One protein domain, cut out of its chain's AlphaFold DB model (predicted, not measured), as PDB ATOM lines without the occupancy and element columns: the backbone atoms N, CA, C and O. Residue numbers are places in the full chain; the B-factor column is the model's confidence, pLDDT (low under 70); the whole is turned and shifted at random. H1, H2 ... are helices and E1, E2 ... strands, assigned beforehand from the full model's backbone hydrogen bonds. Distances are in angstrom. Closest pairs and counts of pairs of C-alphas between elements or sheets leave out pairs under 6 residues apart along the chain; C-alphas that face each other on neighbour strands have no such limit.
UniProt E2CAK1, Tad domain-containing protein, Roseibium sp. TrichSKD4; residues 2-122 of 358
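What this domain is: This is residues 2 to 122 of the 358 residues of the protein "Tad domain-containing protein" of Roseibium sp. TrichSKD4 (UniProt E2CAK1). A narrow, twisted sheet of three strands packs along residues 20 to 47 of one very long helix, H1, which makes the long axis of a rod; a second helix, H2, folds back from the end of H1 and covers E1 and E2. Residues 2 to 8 of H1 stick out at one end of the rod, and the small helix H3 packs on H1 at residues 13 to 20. The printed part has 121 residues, with three named helices and three named strands in the order H1, H2, E1, E2, H3, E3; the sheet runs E1, E2, E3, antiparallel throughout, and the class is mixed, helices and strands. The whole is loose, with a radius of gyration of the C-alphas of 18.6 A and spans of 69 by 27 by 17 A.

How they stand to each other: In the sheet, E2, residues 90 to 100, is the inner strand between the edge strands E1, residues 76 to 85, and E3, residues 111 to 121. E1 and E2 form an antiparallel hairpin, with N 81 and O 94 2.8 A apart, within hydrogen-bond range. E2 and E3 are antiparallel at 164 degrees between directions, with N 95 and O 116 2.9 A apart, also within range. H1, residues 2 to 49, is on the sheet; its closest C-alphas to E3 are those of Ala 39 and Ala 120, 5.1 A apart. H2, residues 52 to 67, is on the sheet over E1 and E2 at a height of 9.6 A, slantwise to the strands at 35 degrees to E1 on the local plane. The domain has two layers, H1 and H2 on one face and the sheet itself. H1 touches H2 with residues 31 to 46 alone, at a steep tilt of 46 degrees, opposite ways; the closest C-alphas, of Ala 42 and Ala 55, are 4.1 A apart. H3, residues 104 to 107, touches H1, with the closest C-alphas, of Met 104 and Gly 16, 5.4 A apart. H2 and H3 are apart. In H2 every O i to N i+4 pair is within hydrogen-bond range, in H1 40 of 44, and H3 is too short for such a pair.

Where its parts are: H1 measures 68.9 A from C-alpha 2 at (-61.514, 9.691, 0.089) to C-alpha 49 at (-13.838, 20.947, -48.349). H2 measures 22.1 A, E1 27.6 A, E2 32.5 A and H3 5.4 A. E3 measures 33.1 A and ends at C-alpha 121, (-22.313, 10.179, -44.627).

The domain as a whole: The two C-alphas farthest apart are those of Ile 2 and Leu 49, 68.9 A. The printed part has no cut and no long link. Mean pLDDT of the printed part is 84.7; residues 47 to 51, 87 to 89 and 122 are under 70.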
ATOM      1  N   ILE A   2     -62.983   9.564   0.241       80.56
ATOM      2  CA  ILE A   2     -61.514   9.691   0.089       80.56
ATOM      3  C   ILE A   2     -60.906   8.651  -0.876       80.56
ATOM      4  O   ILE A   2     -60.138   9.010  -1.759       80.56
ATOM      5  N   ILE A   3     -61.301   7.376  -0.769       83.44
ATOM      6  CA  ILE A   3     -60.776   6.292  -1.626       83.44
ATOM      7  C   ILE A   3     -61.149   6.513  -3.100       83.44
ATOM      8  O   ILE A   3     -60.312   6.374  -3.983       83.44
ATOM      9  N   THR A   4     -62.389   6.923  -3.371       86.62
ATOM     10  CA  THR A   4     -62.870   7.220  -4.728       86.62
ATOM     11  C   THR A   4     -62.088   8.374  -5.360       86.62
ATOM     12  O   THR A   4     -61.653   8.260  -6.502       86.62
ATOM     13  N   ALA A   5     -61.841   9.454  -4.609       83.88
ATOM     14  CA  ALA A   5     -61.045  10.588  -5.079       83.88
ATOM     15  C   ALA A   5     -59.591  10.192  -5.390       83.88
ATOM     16  O   ALA A   5     -59.032  10.630  -6.394       83.88
ATOM     17  N   PHE A   6     -59.002   9.315  -4.574       86.44
ATOM     18  CA  PHE A   6     -57.654   8.800  -4.802       86.44
ATOM     19  C   PHE A   6     -57.564   7.940  -6.072       86.44
ATOM     20  O   PHE A   6     -56.651   8.116  -6.873       86.44
ATOM     21  N   VAL A   7     -58.545   7.065  -6.315       89.06
ATOM     22  CA  VAL A   7     -58.599   6.248  -7.542       89.06
ATOM     23  C   VAL A   7     -58.745   7.125  -8.789       89.06
ATOM     24  O   VAL A   7     -58.025   6.919  -9.765       89.06
ATOM     25  N   PHE A   8     -59.611   8.145  -8.759       85.81
ATOM     26  CA  PHE A   8     -59.737   9.093  -9.871       85.81
ATOM     27  C   PHE A   8     -58.446   9.874 -10.124       85.81
ATOM     28  O   PHE A   8     -58.064  10.054 -11.278       85.81
ATOM     29  N   PHE A   9     -57.746  10.291  -9.068       85.06
ATOM     30  CA  PHE A   9     -56.450  10.950  -9.200       85.06
ATOM     31  C   PHE A   9     -55.425  10.049  -9.904       85.06
ATOM     32  O   PHE A   9     -54.797  10.471 -10.874       85.06
ATOM     33  N   VAL A  10     -55.309   8.784  -9.483       85.44
ATOM     34  CA  VAL A  10     -54.393   7.810 -10.102       85.44
ATOM     35  C   VAL A  10     -54.747   7.559 -11.575       85.44
ATOM     36  O   VAL A  10     -53.851   7.515 -12.418       85.44
ATOM     37  N   LEU A  11     -56.037   7.463 -11.912       85.94
ATOM     38  CA  LEU A  11     -56.492   7.303 -13.298       85.94
ATOM     39  C   LEU A  11     -56.158   8.521 -14.171       85.94
ATOM     40  O   LEU A  11     -55.691   8.351 -15.296       85.94
ATOM     41  N   ILE A  12     -56.341   9.743 -13.659       85.56
ATOM     42  CA  ILE A  12     -55.999  10.979 -14.383       85.56
ATOM     43  C   ILE A  12     -54.493  11.050 -14.647       85.56
ATOM     44  O   ILE A  12     -54.087  11.388 -15.759       85.56
ATOM     45  N   VAL A  13     -53.665  10.692 -13.662       85.62
ATOM     46  CA  VAL A  13     -52.206  10.638 -13.838       85.62
ATOM     47  C   VAL A  13     -51.824   9.593 -14.891       85.62
ATOM     48  O   VAL A  13     -51.025   9.898 -15.774       85.62
ATOM     49  N   ALA A  14     -52.428   8.400 -14.867       84.62
ATOM     50  CA  ALA A  14     -52.155   7.346 -15.848       84.62
ATOM     51  C   ALA A  14     -52.538   7.756 -17.284       84.62
ATOM     52  O   ALA A  14     -51.745   7.587 -18.212       84.62
ATOM     53  N   ILE A  15     -53.719   8.357 -17.465       88.00
ATOM     54  CA  ILE A  15     -54.149   8.932 -18.752       88.00
ATOM     55  C   ILE A  15     -53.186  10.049 -19.175       88.00
ATOM     56  O   ILE A  15     -52.803  10.138 -20.343       88.00
ATOM     57  N   GLY A  16     -52.750  10.868 -18.217       85.62
ATOM     58  CA  GLY A  16     -51.833  11.971 -18.449       85.62
ATOM     59  C   GLY A  16     -50.476  11.550 -18.989       85.62
ATOM     60  O   GLY A  16     -49.997  12.136 -19.960       85.62
ATOM     61  N   VAL A  17     -49.902  10.489 -18.423       88.19
ATOM     62  CA  VAL A  17     -48.668   9.881 -18.933       88.19
ATOM     63  C   VAL A  17     -48.858   9.407 -20.373       88.19
ATOM     64  O   VAL A  17     -48.017   9.695 -21.219       88.19
ATOM     65  N   GLY A  18     -49.978   8.743 -20.685       86.31
ATOM     66  CA  GLY A  18     -50.260   8.258 -22.040       86.31
ATOM     67  C   GLY A  18     -50.337   9.379 -23.084       86.31
ATOM     68  O   GLY A  18     -49.724   9.282 -24.150       86.31
ATOM     69  N   VAL A  19     -51.039  10.471 -22.771       89.50
ATOM     70  CA  VAL A  19     -51.185  11.622 -23.680       89.50
ATOM     71  C   VAL A  19     -49.852  12.341 -23.891       89.50
ATOM     72  O   VAL A  19     -49.470  12.608 -25.035       89.50
ATOM     73  N   ASP A  20     -49.120  12.638 -22.815       89.06
ATOM     74  CA  ASP A  20     -47.835  13.334 -22.916       89.06
ATOM     75  C   ASP A  20     -46.771  12.465 -23.608       89.06
ATOM     76  O   ASP A  20     -46.004  12.977 -24.429       89.06
ATOM     77  N   TYR A  21     -46.792  11.146 -23.399       88.56
ATOM     78  CA  TYR A  21     -45.944  10.206 -24.133       88.56
ATOM     79  C   TYR A  21     -46.292  10.149 -25.629       88.56
ATOM     80  O   TYR A  21     -45.399  10.206 -26.475       88.56
ATOM     81  N   SER A  22     -47.580  10.130 -25.989       89.50
ATOM     82  CA  SER A  22     -48.011  10.183 -27.396       89.50
ATOM     83  C   SER A  22     -47.560  11.476 -28.089       89.50
ATOM     84  O   SER A  22     -47.137  11.455 -29.253       89.50
ATOM     85  N   ARG A  23     -47.612  12.613 -27.383       90.69
ATOM     86  CA  ARG A  23     -47.081  13.895 -27.876       90.69
ATOM     87  C   ARG A  23     -45.565  13.834 -28.053       90.69
ATOM     88  O   ARG A  23     -45.065  14.310 -29.069       90.69
ATOM     89  N   ALA A  24     -44.849  13.210 -27.119       89.31
ATOM     90  CA  ALA A  24     -43.404  13.020 -27.205       89.31
ATOM     91  C   ALA A  24     -42.996  12.162 -28.409       89.31
ATOM     92  O   ALA A  24     -42.065  12.525 -29.126       89.31
ATOM     93  N   LEU A  25     -43.720  11.074 -28.689       88.88
ATOM     94  CA  LEU A  25     -43.487  10.243 -29.876       88.88
ATOM     95  C   LEU A  25     -43.756  11.004 -31.179       88.88
ATOM     96  O   LEU A  25     -42.966  10.914 -32.115       88.88
ATOM     97  N   THR A  26     -44.829  11.798 -31.226       89.00
ATOM     98  CA  THR A  26     -45.153  12.635 -32.397       89.00
ATOM     99  C   THR A  26     -44.095  13.715 -32.631       89.00
ATOM    100  O   THR A  26     -43.720  13.991 -33.769       89.00
ATOM    101  N   LEU A  27     -43.588  14.327 -31.558       90.19
ATOM    102  CA  LEU A  27     -42.468  15.262 -31.635       90.19
ATOM    103  C   LEU A  27     -41.212  14.554 -32.157       90.19
ATOM    104  O   LEU A  27     -40.569  15.059 -33.073       90.19
ATOM    105  N   LYS A  28     -40.903  13.370 -31.614       89.81
ATOM    106  CA  LYS A  28     -39.743  12.563 -32.001       89.81
ATOM    107  C   LYS A  28     -39.728  12.280 -33.505       89.81
ATOM    108  O   LYS A  28     -38.722  12.548 -34.150       89.81
ATOM    109  N   THR A  29     -40.827  11.792 -34.077       87.19
ATOM    110  CA  THR A  29     -40.892  11.459 -35.513       87.19
ATOM    111  C   THR A  29     -40.770  12.686 -36.414       87.19
ATOM    112  O   THR A  29     -40.076  12.632 -37.424       87.19
ATOM    113  N   ARG A  30     -41.383  13.815 -36.038       86.44
ATOM    114  CA  ARG A  30     -41.278  15.071 -36.803       86.44
ATOM    115  C   ARG A  30     -39.868  15.653 -36.781       86.44
ATOM    116  O   ARG A  30     -39.377  16.108 -37.808       86.44
ATOM    117  N   VAL A  31     -39.225  15.637 -35.615       89.75
ATOM    118  CA  VAL A  31     -37.858  16.144 -35.442       89.75
ATOM    119  C   VAL A  31     -36.843  15.265 -36.169       89.75
ATOM    120  O   VAL A  31     -35.892  15.808 -36.723       89.75
ATOM    121  N   LEU A  32     -37.049  13.942 -36.211       88.56
ATOM    122  CA  LEU A  32     -36.169  13.031 -36.949       88.56
ATOM    123  C   LEU A  32     -36.048  13.424 -38.428       88.56
ATOM    124  O   LEU A  32     -34.932  13.606 -38.891       88.56
ATOM    125  N   GLY A  33     -37.157  13.707 -39.121       86.38
ATOM    126  CA  GLY A  33     -37.095  14.156 -40.522       86.38
ATOM    127  C   GLY A  33     -36.325  15.476 -40.720       86.38
ATOM    128  O   GLY A  33     -35.590  15.646 -41.697       86.38
ATOM    129  N   SER A  34     -36.425  16.411 -39.767       89.69
ATOM    130  CA  SER A  34     -35.602  17.631 -39.772       89.69
ATOM    131  C   SER A  34     -34.121  17.349 -39.527       89.69
ATOM    132  O   SER A  34     -33.267  18.010 -40.120       89.69
ATOM    133  N   LEU A  35     -33.807  16.392 -38.652       90.88
ATOM    134  CA  LEU A  35     -32.436  15.969 -38.386       90.88
ATOM    135  C   LEU A  35     -31.819  15.244 -39.578       90.88
ATOM    136  O   LEU A  35     -30.660  15.509 -39.870       90.88
ATOM    137  N   ASP A  36     -32.578  14.415 -40.293       88.00
ATOM    138  CA  ASP A  36     -32.118  13.739 -41.513       88.00
ATOM    139  C   ASP A  36     -31.716  14.762 -42.583       88.00
ATOM    140  O   ASP A  36     -30.616  14.712 -43.136       88.00
ATOM    141  N   THR A  37     -32.556  15.782 -42.788       87.31
ATOM    142  CA  THR A  37     -32.263  16.883 -43.721       87.31
ATOM    143  C   THR A  37     -31.016  17.668 -43.292       87.31
ATOM    144  O   THR A  37     -30.186  18.045 -44.124       87.31
ATOM    145  N   ALA A  38     -30.855  17.912 -41.988       90.06
ATOM    146  CA  ALA A  38     -29.696  18.606 -41.434       90.06
ATOM    147  C   ALA A  38     -28.401  17.790 -41.563       90.06
ATOM    148  O   ALA A  38     -27.377  18.333 -41.982       90.06
ATOM    149  N   ALA A  39     -28.454  16.499 -41.237       87.94
ATOM    150  CA  ALA A  39     -27.336  15.577 -41.365       87.94
ATOM    151  C   ALA A  39     -26.892  15.484 -42.828       87.94
ATOM    152  O   ALA A  39     -25.702  15.618 -43.109       87.94
ATOM    153  N   LEU A  40     -27.835  15.376 -43.770       84.00
ATOM    154  CA  LEU A  40     -27.541  15.348 -45.202       84.00
ATOM    155  C   LEU A  40     -26.900  16.651 -45.699       84.00
ATOM    156  O   LEU A  40     -25.882  16.616 -46.390       84.00
ATOM    157  N   ALA A  41     -27.458  17.810 -45.341       85.56
ATOM    158  CA  ALA A  41     -26.901  19.103 -45.745       85.56
ATOM    159  C   ALA A  41     -25.463  19.289 -45.235       85.56
ATOM    160  O   ALA A  41     -24.596  19.776 -45.963       85.56
ATOM    161  N   ALA A  42     -25.199  18.864 -43.999       87.00
ATOM    162  CA  ALA A  42     -23.861  18.892 -43.429       87.00
ATOM    163  C   ALA A  42     -22.919  17.902 -44.112       87.00
ATOM    164  O   ALA A  42     -21.802  18.278 -44.447       87.00
ATOM    165  N   ALA A  43     -23.374  16.680 -44.375       81.12
ATOM    166  CA  ALA A  43     -22.629  15.655 -45.093       81.12
ATOM    167  C   ALA A  43     -22.192  16.130 -46.495       81.12
ATOM    168  O   ALA A  43     -21.041  15.939 -46.893       81.12
ATOM    169  N   VAL A  44     -23.068  16.819 -47.232       77.19
ATOM    170  CA  VAL A  44     -22.732  17.393 -48.544       77.19
ATOM    171  C   VAL A  44     -21.650  18.467 -48.435       77.19
ATOM    172  O   VAL A  44     -20.690  18.431 -49.203       77.19
ATOM    173  N   GLU A  45     -21.749  19.414 -47.504       78.50
ATOM    174  CA  GLU A  45     -20.710  20.449 -47.371       78.50
ATOM    175  C   GLU A  45     -19.394  19.891 -46.827       78.50
ATOM    176  O   GLU A  45     -18.320  20.236 -47.322       78.50
ATOM    177  N   PHE A  46     -19.478  18.946 -45.891       75.75
ATOM    178  CA  PHE A  46     -18.316  18.242 -45.368       75.75
ATOM    179  C   PHE A  46     -17.537  17.543 -46.490       75.75
ATOM    180  O   PHE A  46     -16.311  17.604 -46.529       75.75
ATOM    181  N   SER A  47     -18.241  16.986 -47.483       67.62
ATOM    182  CA  SER A  47     -17.621  16.309 -48.626       67.62
ATOM    183  C   SER A  47     -16.815  17.190 -49.579       67.62
ATOM    184  O   SER A  47     -15.930  16.678 -50.260       67.62
ATOM    185  N   LYS A  48     -17.111  18.492 -49.657       66.19
ATOM    186  CA  LYS A  48     -16.483  19.395 -50.637       66.19
ATOM    187  C   LYS A  48     -15.123  19.912 -50.182       66.19
ATOM    188  O   LYS A  48     -14.251  20.130 -51.018       66.19
ATOM    189  N   LEU A  49     -14.970  20.180 -48.885       57.50
ATOM    190  CA  LEU A  49     -13.838  20.947 -48.349       57.50
ATOM    191  C   LEU A  49     -13.259  20.367 -47.049       57.50
ATOM    192  O   LEU A  49     -12.261  20.892 -46.567       57.50
ATOM    193  N   GLY A  50     -13.880  19.341 -46.449       58.12
ATOM    194  CA  GLY A  50     -13.488  18.812 -45.130       58.12
ATOM    195  C   GLY A  50     -13.632  19.819 -43.979       58.12
ATOM    196  O   GLY A  50     -13.219  19.552 -42.858       58.12
ATOM    197  N   SER A  51     -14.207  20.997 -44.240       69.62
ATOM    198  CA  SER A  51     -14.391  22.057 -43.251       69.62
ATOM    199  C   SER A  51     -15.575  21.717 -42.349       69.62
ATOM    200  O   SER A  51     -16.742  21.841 -42.735       69.62
ATOM    201  N   GLU A  52     -15.275  21.304 -41.119       75.50
ATOM    202  CA  GLU A  52     -16.270  21.048 -40.072       75.50
ATOM    203  C   GLU A  52     -17.175  22.274 -39.835       75.50
ATOM    204  O   GLU A  52     -18.378  22.148 -39.590       75.50
ATOM    205  N   GLN A  53     -16.623  23.485 -39.955       81.69
ATOM    206  CA  GLN A  53     -17.362  24.726 -39.737       81.69
ATOM    207  C   GLN A  53     -18.465  24.939 -40.786       81.69
ATOM    208  O   GLN A  53     -19.576  25.356 -40.437       81.69
ATOM    209  N   ASP A  54     -18.194  24.613 -42.049       81.62
ATOM    210  CA  ASP A  54     -19.173  24.736 -43.131       81.62
ATOM    211  C   ASP A  54     -20.254  23.656 -43.035       81.62
ATOM    212  O   ASP A  54     -21.443  23.961 -43.173       81.62
ATOM    213  N   ALA A  55     -19.864  22.430 -42.671       82.00
ATOM    214  CA  ALA A  55     -20.796  21.345 -42.374       82.00
ATOM    215  C   ALA A  55     -21.760  21.728 -41.238       82.00
ATOM    216  O   ALA A  55     -22.981  21.610 -41.378       82.00
ATOM    217  N   ARG A  56     -21.238  22.287 -40.137       87.12
ATOM    218  CA  ARG A  56     -22.045  22.776 -39.005       87.12
ATOM    219  C   ARG A  56     -23.019  23.878 -39.424       87.12
ATOM    220  O   ARG A  56     -24.187  23.862 -39.027       87.12
ATOM    221  N   LYS A  57     -22.563  24.834 -40.239       89.00
ATOM    222  CA  LYS A  57     -23.393  25.940 -40.743       89.00
ATOM    223  C   LYS A  57     -24.521  25.437 -41.646       89.00
ATOM    224  O   LYS A  57     -25.653  25.912 -41.521       89.00
ATOM    225  N   ALA A  58     -24.232  24.472 -42.517       86.69
ATOM    226  CA  ALA A  58     -25.212  23.852 -43.401       86.69
ATOM    227  C   ALA A  58     -26.260  23.042 -42.629       86.69
ATOM    228  O   ALA A  58     -27.454  23.267 -42.844       86.69
ATOM    229  N   ALA A  59     -25.837  22.199 -41.676       89.12
ATOM    230  CA  ALA A  59     -26.751  21.467 -40.793       89.12
ATOM    231  C   ALA A  59     -27.696  22.419 -40.066       89.12
ATOM    232  O   ALA A  59     -28.910  22.239 -40.113       89.12
ATOM    233  N   LYS A  60     -27.155  23.468 -39.430       90.88
ATOM    234  CA  LYS A  60     -27.970  24.428 -38.679       90.88
ATOM    235  C   LYS A  60     -28.985  25.134 -39.577       90.88
ATOM    236  O   LYS A  60     -30.152  25.228 -39.218       90.88
ATOM    237  N   LYS A  61     -28.564  25.597 -40.758       92.06
ATOM    238  CA  LYS A  61     -29.458  26.266 -41.715       92.06
ATOM    239  C   LYS A  61     -30.599  25.348 -42.164       92.06
ATOM    240  O   LYS A  61     -31.745  25.789 -42.200       92.06
ATOM    241  N   ALA A  62     -30.286  24.104 -42.516       89.88
ATOM    242  CA  ALA A  62     -31.272  23.120 -42.956       89.88
ATOM    243  C   ALA A  62     -32.237  22.735 -41.824       89.88
ATOM    244  O   ALA A  62     -33.451  22.715 -42.023       89.88
ATOM    245  N   PHE A  63     -31.706  22.518 -40.619       91.38
ATOM    246  CA  PHE A  63     -32.495  22.228 -39.429       91.38
ATOM    247  C   PHE A  63     -33.461  23.368 -39.087       91.38
ATOM    248  O   PHE A  63     -34.657  23.131 -38.947       91.38
ATOM    249  N   ASP A  64     -32.971  24.610 -39.010       90.31
ATOM    250  CA  ASP A  64     -33.787  25.785 -38.678       90.31
ATOM    251  C   ASP A  64     -34.898  26.015 -39.721       90.31
ATOM    252  O   ASP A  64     -36.039  26.337 -39.373       90.31
ATOM    253  N   ALA A  65     -34.593  25.795 -41.006       89.31
ATOM    254  CA  ALA A  65     -35.566  25.916 -42.088       89.31
ATOM    255  C   ALA A  65     -36.709  24.900 -41.951       89.31
ATOM    256  O   ALA A  65     -37.869  25.268 -42.134       89.31
ATOM    257  N   GLN A  66     -36.401  23.657 -41.573       87.25
ATOM    258  CA  GLN A  66     -37.409  22.608 -41.443       87.25
ATOM    259  C   GLN A  66     -38.182  22.708 -40.125       87.25
ATOM    260  O   GLN A  66     -39.405  22.598 -40.099       87.25
ATOM    261  N   VAL A  67     -37.490  22.972 -39.015       87.19
ATOM    262  CA  VAL A  67     -38.103  23.073 -37.684       87.19
ATOM    263  C   VAL A  67     -39.041  24.273 -37.571       87.19
ATOM    264  O   VAL A  67     -40.066  24.160 -36.905       87.19
ATOM    265  N   SER A  68     -38.759  25.387 -38.256       84.19
ATOM    266  CA  SER A  68     -39.646  26.564 -38.249       84.19
ATOM    267  C   SER A  68     -41.018  26.318 -38.892       84.19
ATOM    268  O   SER A  68     -41.968  27.039 -38.596       84.19
ATOM    269  N   GLN A  69     -41.146  25.281 -39.725       83.69
ATOM    270  CA  GLN A  69     -42.409  24.881 -40.354       83.69
ATOM    271  C   GLN A  69     -43.177  23.831 -39.536       83.69
ATOM    272  O   GLN A  69     -44.338  23.537 -39.828       83.69
ATOM    273  N   LEU A  70     -42.552  23.248 -38.509       83.38
ATOM    274  CA  LEU A  70     -43.151  22.192 -37.704       83.38
ATOM    275  C   LEU A  70     -43.937  22.758 -36.520       83.38
ATOM    276  O   LEU A  70     -43.465  23.600 -35.760       83.38
ATOM    277  N   ASN A  71     -45.115  22.186 -36.273       81.25
ATOM    278  CA  ASN A  71     -45.787  22.363 -34.992       81.25
ATOM    279  C   ASN A  71     -45.134  21.456 -33.935       81.25
ATOM    280  O   ASN A  71     -45.361  20.241 -33.916       81.25
ATOM    281  N   LEU A  72     -44.336  22.060 -33.054       82.88
ATOM    282  CA  LEU A  72     -43.593  21.372 -31.991       82.88
ATOM    283  C   LEU A  72     -44.377  21.249 -30.674       82.88
ATOM    284  O   LEU A  72     -43.809  20.855 -29.660       82.88
ATOM    285  N   HIS A  73     -45.670  21.596 -30.650       80.19
ATOM    286  CA  HIS A  73     -46.523  21.487 -29.456       80.19
ATOM    287  C   HIS A  73     -45.945  22.178 -28.202       80.19
ATOM    288  O   HIS A  73     -46.114  21.684 -27.084       80.19
ATOM    289  N   GLY A  74     -45.257  23.311 -28.394       80.00
ATOM    290  CA  GLY A  74     -44.611  24.088 -27.330       80.00
ATOM    291  C   GLY A  74     -43.217  23.598 -26.922       80.00
ATOM    292  O   GLY A  74     -42.631  24.180 -26.010       80.00
ATOM    293  N   ALA A  75     -42.683  22.558 -27.573       85.44
ATOM    294  CA  ALA A  75     -41.341  22.068 -27.293       85.44
ATOM    295  C   ALA A  75     -40.258  23.065 -27.724       85.44
ATOM    296  O   ALA A  75     -40.361  23.695 -28.778       85.44
ATOM    297  N   LYS A  76     -39.205  23.182 -26.913       86.88
ATOM    298  CA  LYS A  76     -38.063  24.069 -27.163       86.88
ATOM    299  C   LYS A  76     -36.796  23.258 -27.383       86.88
ATOM    300  O   LYS A  76     -36.561  22.273 -26.690       86.88
ATOM    301  N   LEU A  77     -35.972  23.688 -28.333       87.88
ATOM    302  CA  LEU A  77     -34.650  23.110 -28.543       87.88
ATOM    303  C   LEU A  77     -33.744  23.477 -27.361       87.88
ATOM    304  O   LEU A  77     -33.482  24.654 -27.124       87.88
ATOM    305  N   LYS A  78     -33.259  22.467 -26.640       90.06
ATOM    306  CA  LYS A  78     -32.313  22.617 -25.528       90.06
ATOM    307  C   LYS A  78     -30.868  22.532 -26.005       90.06
ATOM    308  O   LYS A  78     -30.016  23.291 -25.555       90.06
ATOM    309  N   LYS A  79     -30.586  21.589 -26.908       89.19
ATOM    310  CA  LYS A  79     -29.237  21.325 -27.417       89.19
ATOM    311  C   LYS A  79     -29.300  20.824 -28.853       89.19
ATOM    312  O   LYS A  79     -30.115  19.959 -29.149       89.19
ATOM    313  N   LEU A  80     -28.409  21.339 -29.698       89.81
ATOM    314  CA  LEU A  80     -28.097  20.807 -31.024       89.81
ATOM    315  C   LEU A  80     -26.589  20.562 -31.075       89.81
ATOM    316  O   LEU A  80     -25.810  21.488 -30.843       89.81
ATOM    317  N   ASN A  81     -26.183  19.326 -31.329       90.31
ATOM    318  CA  ASN A  81     -24.788  18.929 -31.446       90.31
ATOM    319  C   ASN A  81     -24.553  18.326 -32.827       90.31
ATOM    320  O   ASN A  81     -25.365  17.542 -33.304       90.31
ATOM    321  N   ILE A  82     -23.456  18.715 -33.467       88.12
ATOM    322  CA  ILE A  82     -23.070  18.228 -34.790       88.12
ATOM    323  C   ILE A  82     -21.645  17.719 -34.640       88.12
ATOM    324  O   ILE A  82     -20.769  18.481 -34.226       88.12
ATOM    325  N   VAL A  83     -21.444  16.437 -34.917       86.69
ATOM    326  CA  VAL A  83     -20.151  15.759 -34.821       86.69
ATOM    327  C   VAL A  83     -19.788  15.255 -36.203       86.69
ATOM    328  O   VAL A  83     -20.580  14.542 -36.819       86.69
ATOM    329  N   THR A  84     -18.610  15.629 -36.680       81.88
ATOM    330  CA  THR A  84     -18.029  15.099 -37.910       81.88
ATOM    331  C   THR A  84     -16.966  14.066 -37.561       81.88
ATOM    332  O   THR A  84     -16.243  14.212 -36.577       81.88
ATOM    333  N   ASP A  85     -16.906  13.005 -38.349       77.81
ATOM    334  CA  ASP A  85     -15.863  11.990 -38.308       77.81
ATOM    335  C   ASP A  85     -15.110  12.059 -39.637       77.81
ATOM    336  O   ASP A  85     -15.675  11.754 -40.688       77.81
ATOM    337  N   ASP A  86     -13.855  12.497 -39.585       70.00
ATOM    338  CA  ASP A  86     -13.008  12.709 -40.760       70.00
ATOM    339  C   ASP A  86     -12.615  11.384 -41.441       70.00
ATOM    340  O   ASP A  86     -12.387  11.352 -42.653       70.00
ATOM    341  N   GLU A  87     -12.560  10.275 -40.694       65.56
ATOM    342  CA  GLU A  87     -12.194   8.961 -41.235       65.56
ATOM    343  C   GLU A  87     -13.348   8.367 -42.041       65.56
ATOM    344  O   GLU A  87     -13.158   7.847 -43.146       65.56
ATOM    345  N   THR A  88     -14.567   8.468 -41.505       64.81
ATOM    346  CA  THR A  88     -15.765   7.900 -42.138       64.81
ATOM    347  C   THR A  88     -16.560   8.911 -42.965       64.81
ATOM    348  O   THR A  88     -17.530   8.536 -43.623       64.81
ATOM    349  N   MET A  89     -16.166  10.188 -42.955       66.69
ATOM    350  CA  MET A  89     -16.951  11.333 -43.439       66.69
ATOM    351  C   MET A  89     -18.386  11.380 -42.900       66.69
ATOM    352  O   MET A  89     -19.287  11.957 -43.518       66.69
ATOM    353  N   LYS A  90     -18.625  10.746 -41.751       76.31
ATOM    354  CA  LYS A  90     -19.937  10.674 -41.124       76.31
ATOM    355  C   LYS A  90     -20.207  11.970 -40.378       76.31
ATOM    356  O   LYS A  90     -19.394  12.432 -39.586       76.31
ATOM    357  N   VAL A  91     -21.391  12.520 -40.583       84.38
ATOM    358  CA  VAL A  91     -21.925  13.624 -39.801       84.38
ATOM    359  C   VAL A  91     -23.075  13.106 -38.953       84.38
ATOM    360  O   VAL A  91     -24.062  12.592 -39.470       84.38
ATOM    361  N   SER A  92     -22.934  13.233 -37.639       88.06
ATOM    362  CA  SER A  92     -23.976  12.914 -36.663       88.06
ATOM    363  C   SER A  92     -24.591  14.212 -36.155       88.06
ATOM    364  O   SER A  92     -23.863  15.111 -35.729       88.06
ATOM    365  N   VAL A  93     -25.915  14.317 -36.192       91.56
ATOM    366  CA  VAL A  93     -26.665  15.465 -35.680       91.56
ATOM    367  C   VAL A  93     -27.566  14.993 -34.545       91.56
ATOM    368  O   VAL A  93     -28.528  14.254 -34.758       91.56
ATOM    369  N   ASP A  94     -27.259  15.438 -33.330       92.38
ATOM    370  CA  ASP A  94     -28.051  15.179 -32.131       92.38
ATOM    371  C   ASP A  94     -28.870  16.420 -31.768       92.38
ATOM    372  O   ASP A  94     -28.326  17.522 -31.661       92.38
ATOM    373  N   ALA A  95     -30.157  16.245 -31.485       92.38
ATOM    374  CA  ALA A  95     -30.990  17.284 -30.893       92.38
ATOM    375  C   ALA A  95     -31.703  16.795 -29.633       92.38
ATOM    376  O   ALA A  95     -32.196  15.667 -29.566       92.38
ATOM    377  N   VAL A  96     -31.784  17.683 -28.642       93.00
ATOM    378  CA  VAL A  96     -32.540  17.488 -27.404       93.00
ATOM    379  C   VAL A  96     -33.604  18.571 -27.316       93.00
ATOM    380  O   VAL A  96     -33.280  19.761 -27.337       93.00
ATOM    381  N   PHE A  97     -34.861  18.155 -27.200       91.19
ATOM    382  CA  PHE A  97     -36.014  19.032 -27.032       91.19
ATOM    383  C   PHE A  97     -36.617  18.890 -25.637       91.19
ATOM    384  O   PHE A  97     -36.752  17.781 -25.124       91.19
ATOM    385  N   GLU A  98     -37.036  20.006 -25.050       92.25
ATOM    386  CA  GLU A  98     -37.851  20.043 -23.835       92.25
ATOM    387  C   GLU A  98     -39.315  20.245 -24.216       92.25
ATOM    388  O   GLU A  98     -39.690  21.320 -24.691       92.25
ATOM    389  N   LEU A  99     -40.144  19.221 -24.012       91.25
ATOM    390  CA  LEU A  99     -41.582  19.254 -24.261       91.25
ATOM    391  C   LEU A  99     -42.337  19.567 -22.958       91.25
ATOM    392  O   LEU A  99     -42.243  18.790 -22.005       91.25
ATOM    393  N   PRO A 100     -43.132  20.652 -22.899       89.81
ATOM    394  CA  PRO A 100     -44.029  20.901 -21.776       89.81
ATOM    395  C   PRO A 100     -45.113  19.821 -21.677       89.81
ATOM    396  O   PRO A 100     -45.874  19.574 -22.626       89.81
ATOM    397  N   THR A 101     -45.202  19.189 -20.513       89.12
ATOM    398  CA  THR A 101     -46.229  18.188 -20.200       89.12
ATOM    399  C   THR A 101     -47.572  18.861 -19.925       89.12
ATOM    400  O   THR A 101     -47.622  19.897 -19.265       89.12
ATOM    401  N   THR A 102     -48.664  18.267 -20.384       86.38
ATOM    402  CA  THR A 102     -50.024  18.796 -20.198       86.38
ATOM    403  C   THR A 102     -50.693  18.259 -18.945       86.38
ATOM    404  O   THR A 102     -51.282  19.029 -18.189       86.38
ATOM    405  N   LEU A 103     -50.581  16.956 -18.699       84.06
ATOM    406  CA  LEU A 103     -51.256  16.279 -17.596       84.06
ATOM    407  C   LEU A 103     -50.248  15.735 -16.582       84.06
ATOM    408  O   LEU A 103     -50.519  15.789 -15.384       84.06
ATOM    409  N   MET A 104     -49.048  15.323 -17.012       84.25
ATOM    410  CA  MET A 104     -47.984  14.915 -16.079       84.25
ATOM    411  C   MET A 104     -47.529  16.055 -15.150       84.25
ATOM    412  O   MET A 104     -47.066  15.787 -14.039       84.25
ATOM    413  N   GLN A 105     -47.744  17.320 -15.534       85.44
ATOM    414  CA  GLN A 105     -47.466  18.477 -14.673       85.44
ATOM    415  C   GLN A 105     -48.285  18.473 -13.374       85.44
ATOM    416  O   GLN A 105     -47.817  19.002 -12.368       85.44
ATOM    417  N   ILE A 106     -49.467  17.840 -13.366       83.75
ATOM    418  CA  ILE A 106     -50.317  17.694 -12.171       83.75
ATOM    419  C   ILE A 106     -49.611  16.822 -11.121       83.75
ATOM    420  O   ILE A 106     -49.764  17.045  -9.924       83.75
ATOM    421  N   ALA A 107     -48.779  15.877 -11.567       81.44
ATOM    422  CA  ALA A 107     -47.943  15.028 -10.722       81.44
ATOM    423  C   ALA A 107     -46.541  15.623 -10.453       81.44
ATOM    424  O   ALA A 107     -45.679  14.938  -9.910       81.44
ATOM    425  N   GLY A 108     -46.292  16.883 -10.832       81.75
ATOM    426  CA  GLY A 108     -45.030  17.595 -10.587       81.75
ATOM    427  C   GLY A 108     -43.974  17.479 -11.695       81.75
ATOM    428  O   GLY A 108     -42.981  18.206 -11.659       81.75
ATOM    429  N   PHE A 109     -44.189  16.646 -12.715       85.38
ATOM    430  CA  PHE A 109     -43.291  16.532 -13.869       85.38
ATOM    431  C   PHE A 109     -43.666  17.579 -14.910       85.38
ATOM    432  O   PHE A 109     -44.617  17.366 -15.643       85.38
ATOM    433  N   LYS A 110     -42.966  18.718 -14.955       86.75
ATOM    434  CA  LYS A 110     -43.337  19.865 -15.813       86.75
ATOM    435  C   LYS A 110     -42.860  19.748 -17.264       86.75
ATOM    436  O   LYS A 110     -43.410  20.397 -18.155       86.75
ATOM    437  N   THR A 111     -41.805  18.977 -17.498       89.12
ATOM    438  CA  THR A 111     -41.165  18.839 -18.805       89.12
ATOM    439  C   THR A 111     -40.745  17.399 -19.044       89.12
ATOM    440  O   THR A 111     -40.450  16.651 -18.112       89.12
ATOM    441  N   LEU A 112     -40.724  17.024 -20.318       88.50
ATOM    442  CA  LEU A 112     -40.233  15.746 -20.802       88.50
ATOM    443  C   LEU A 112     -39.143  16.003 -21.841       88.50
ATOM    444  O   LEU A 112     -39.358  16.751 -22.796       88.50
ATOM    445  N   GLU A 113     -37.976  15.394 -21.652       91.19
ATOM    446  CA  GLU A 113     -36.878  15.498 -22.609       91.19
ATOM    447  C   GLU A 113     -37.030  14.465 -23.724       91.19
ATOM    448  O   GLU A 113     -37.231  13.274 -23.480       91.19
ATOM    449  N   VAL A 114     -36.910  14.929 -24.964       89.94
ATOM    450  CA  VAL A 114     -36.924  14.087 -26.159       89.94
ATOM    451  C   VAL A 114     -35.587  14.253 -26.865       89.94
ATOM    452  O   VAL A 114     -35.307  15.302 -27.445       89.94
ATOM    453  N   ALA A 115     -34.758  13.213 -26.792       90.88
ATOM    454  CA  ALA A 115     -33.494  13.134 -27.508       90.88
ATOM    455  C   ALA A 115     -33.668  12.365 -28.824       90.88
ATOM    456  O   ALA A 115     -34.288  11.294 -28.875       90.88
ATOM    457  N   THR A 116     -33.097  12.914 -29.887       90.50
ATOM    458  CA  THR A 116     -33.115  12.356 -31.241       90.50
ATOM    459  C   THR A 116     -31.756  12.534 -31.884       90.50
ATOM    460  O   THR A 116     -31.116  13.567 -31.693       90.50
ATOM    461  N   ARG A 117     -31.348  11.545 -32.671       90.81
ATOM    462  CA  ARG A 117     -30.099  11.550 -33.422       90.81
ATOM    463  C   ARG A 117     -30.380  11.100 -34.846       90.81
ATOM    464  O   ARG A 117     -31.144  10.152 -35.028       90.81
ATOM    465  N   SER A 118     -29.746  11.761 -35.803       89.19
ATOM    466  CA  SER A 118     -29.634  11.298 -37.182       89.19
ATOM    467  C   SER A 118     -28.175  11.311 -37.612       89.19
ATOM    468  O   SER A 118     -27.386  12.135 -37.148       89.19
ATOM    469  N   ASP A 119     -27.833  10.386 -38.495       85.31
ATOM    470  CA  ASP A 119     -26.501  10.220 -39.035       85.31
ATOM    471  C   ASP A 119     -26.582  10.242 -40.567       85.31
ATOM    472  O   ASP A 119     -27.401   9.541 -41.159       85.31
ATOM    473  N   ALA A 120     -25.693  10.989 -41.215       79.19
ATOM    474  CA  ALA A 120     -25.514  10.975 -42.664       79.19
ATOM    475  C   ALA A 120     -24.030  10.849 -43.002       79.19
ATOM    476  O   ALA A 120     -23.174  11.252 -42.222       79.19
ATOM    477  N   VAL A 121     -23.704  10.302 -44.168       70.06
ATOM    478  CA  VAL A 121     -22.313  10.179 -44.627       70.06
ATOM    479  C   VAL A 121     -22.094  11.112 -45.810       70.06
ATOM    480  O   VAL A 121     -22.839  11.076 -46.789       70.06
ATOM    481  N   GLY A 122     -21.091  11.978 -45.694       59.69
ATOM    482  CA  GLY A 122     -20.721  12.962 -46.700       59.69
ATOM    483  C   GLY A 122     -19.842  12.388 -47.795       59.69
ATOM    484  O   GLY A 122     -18.887  11.672 -47.516       59.69
TER     485      GLY A 122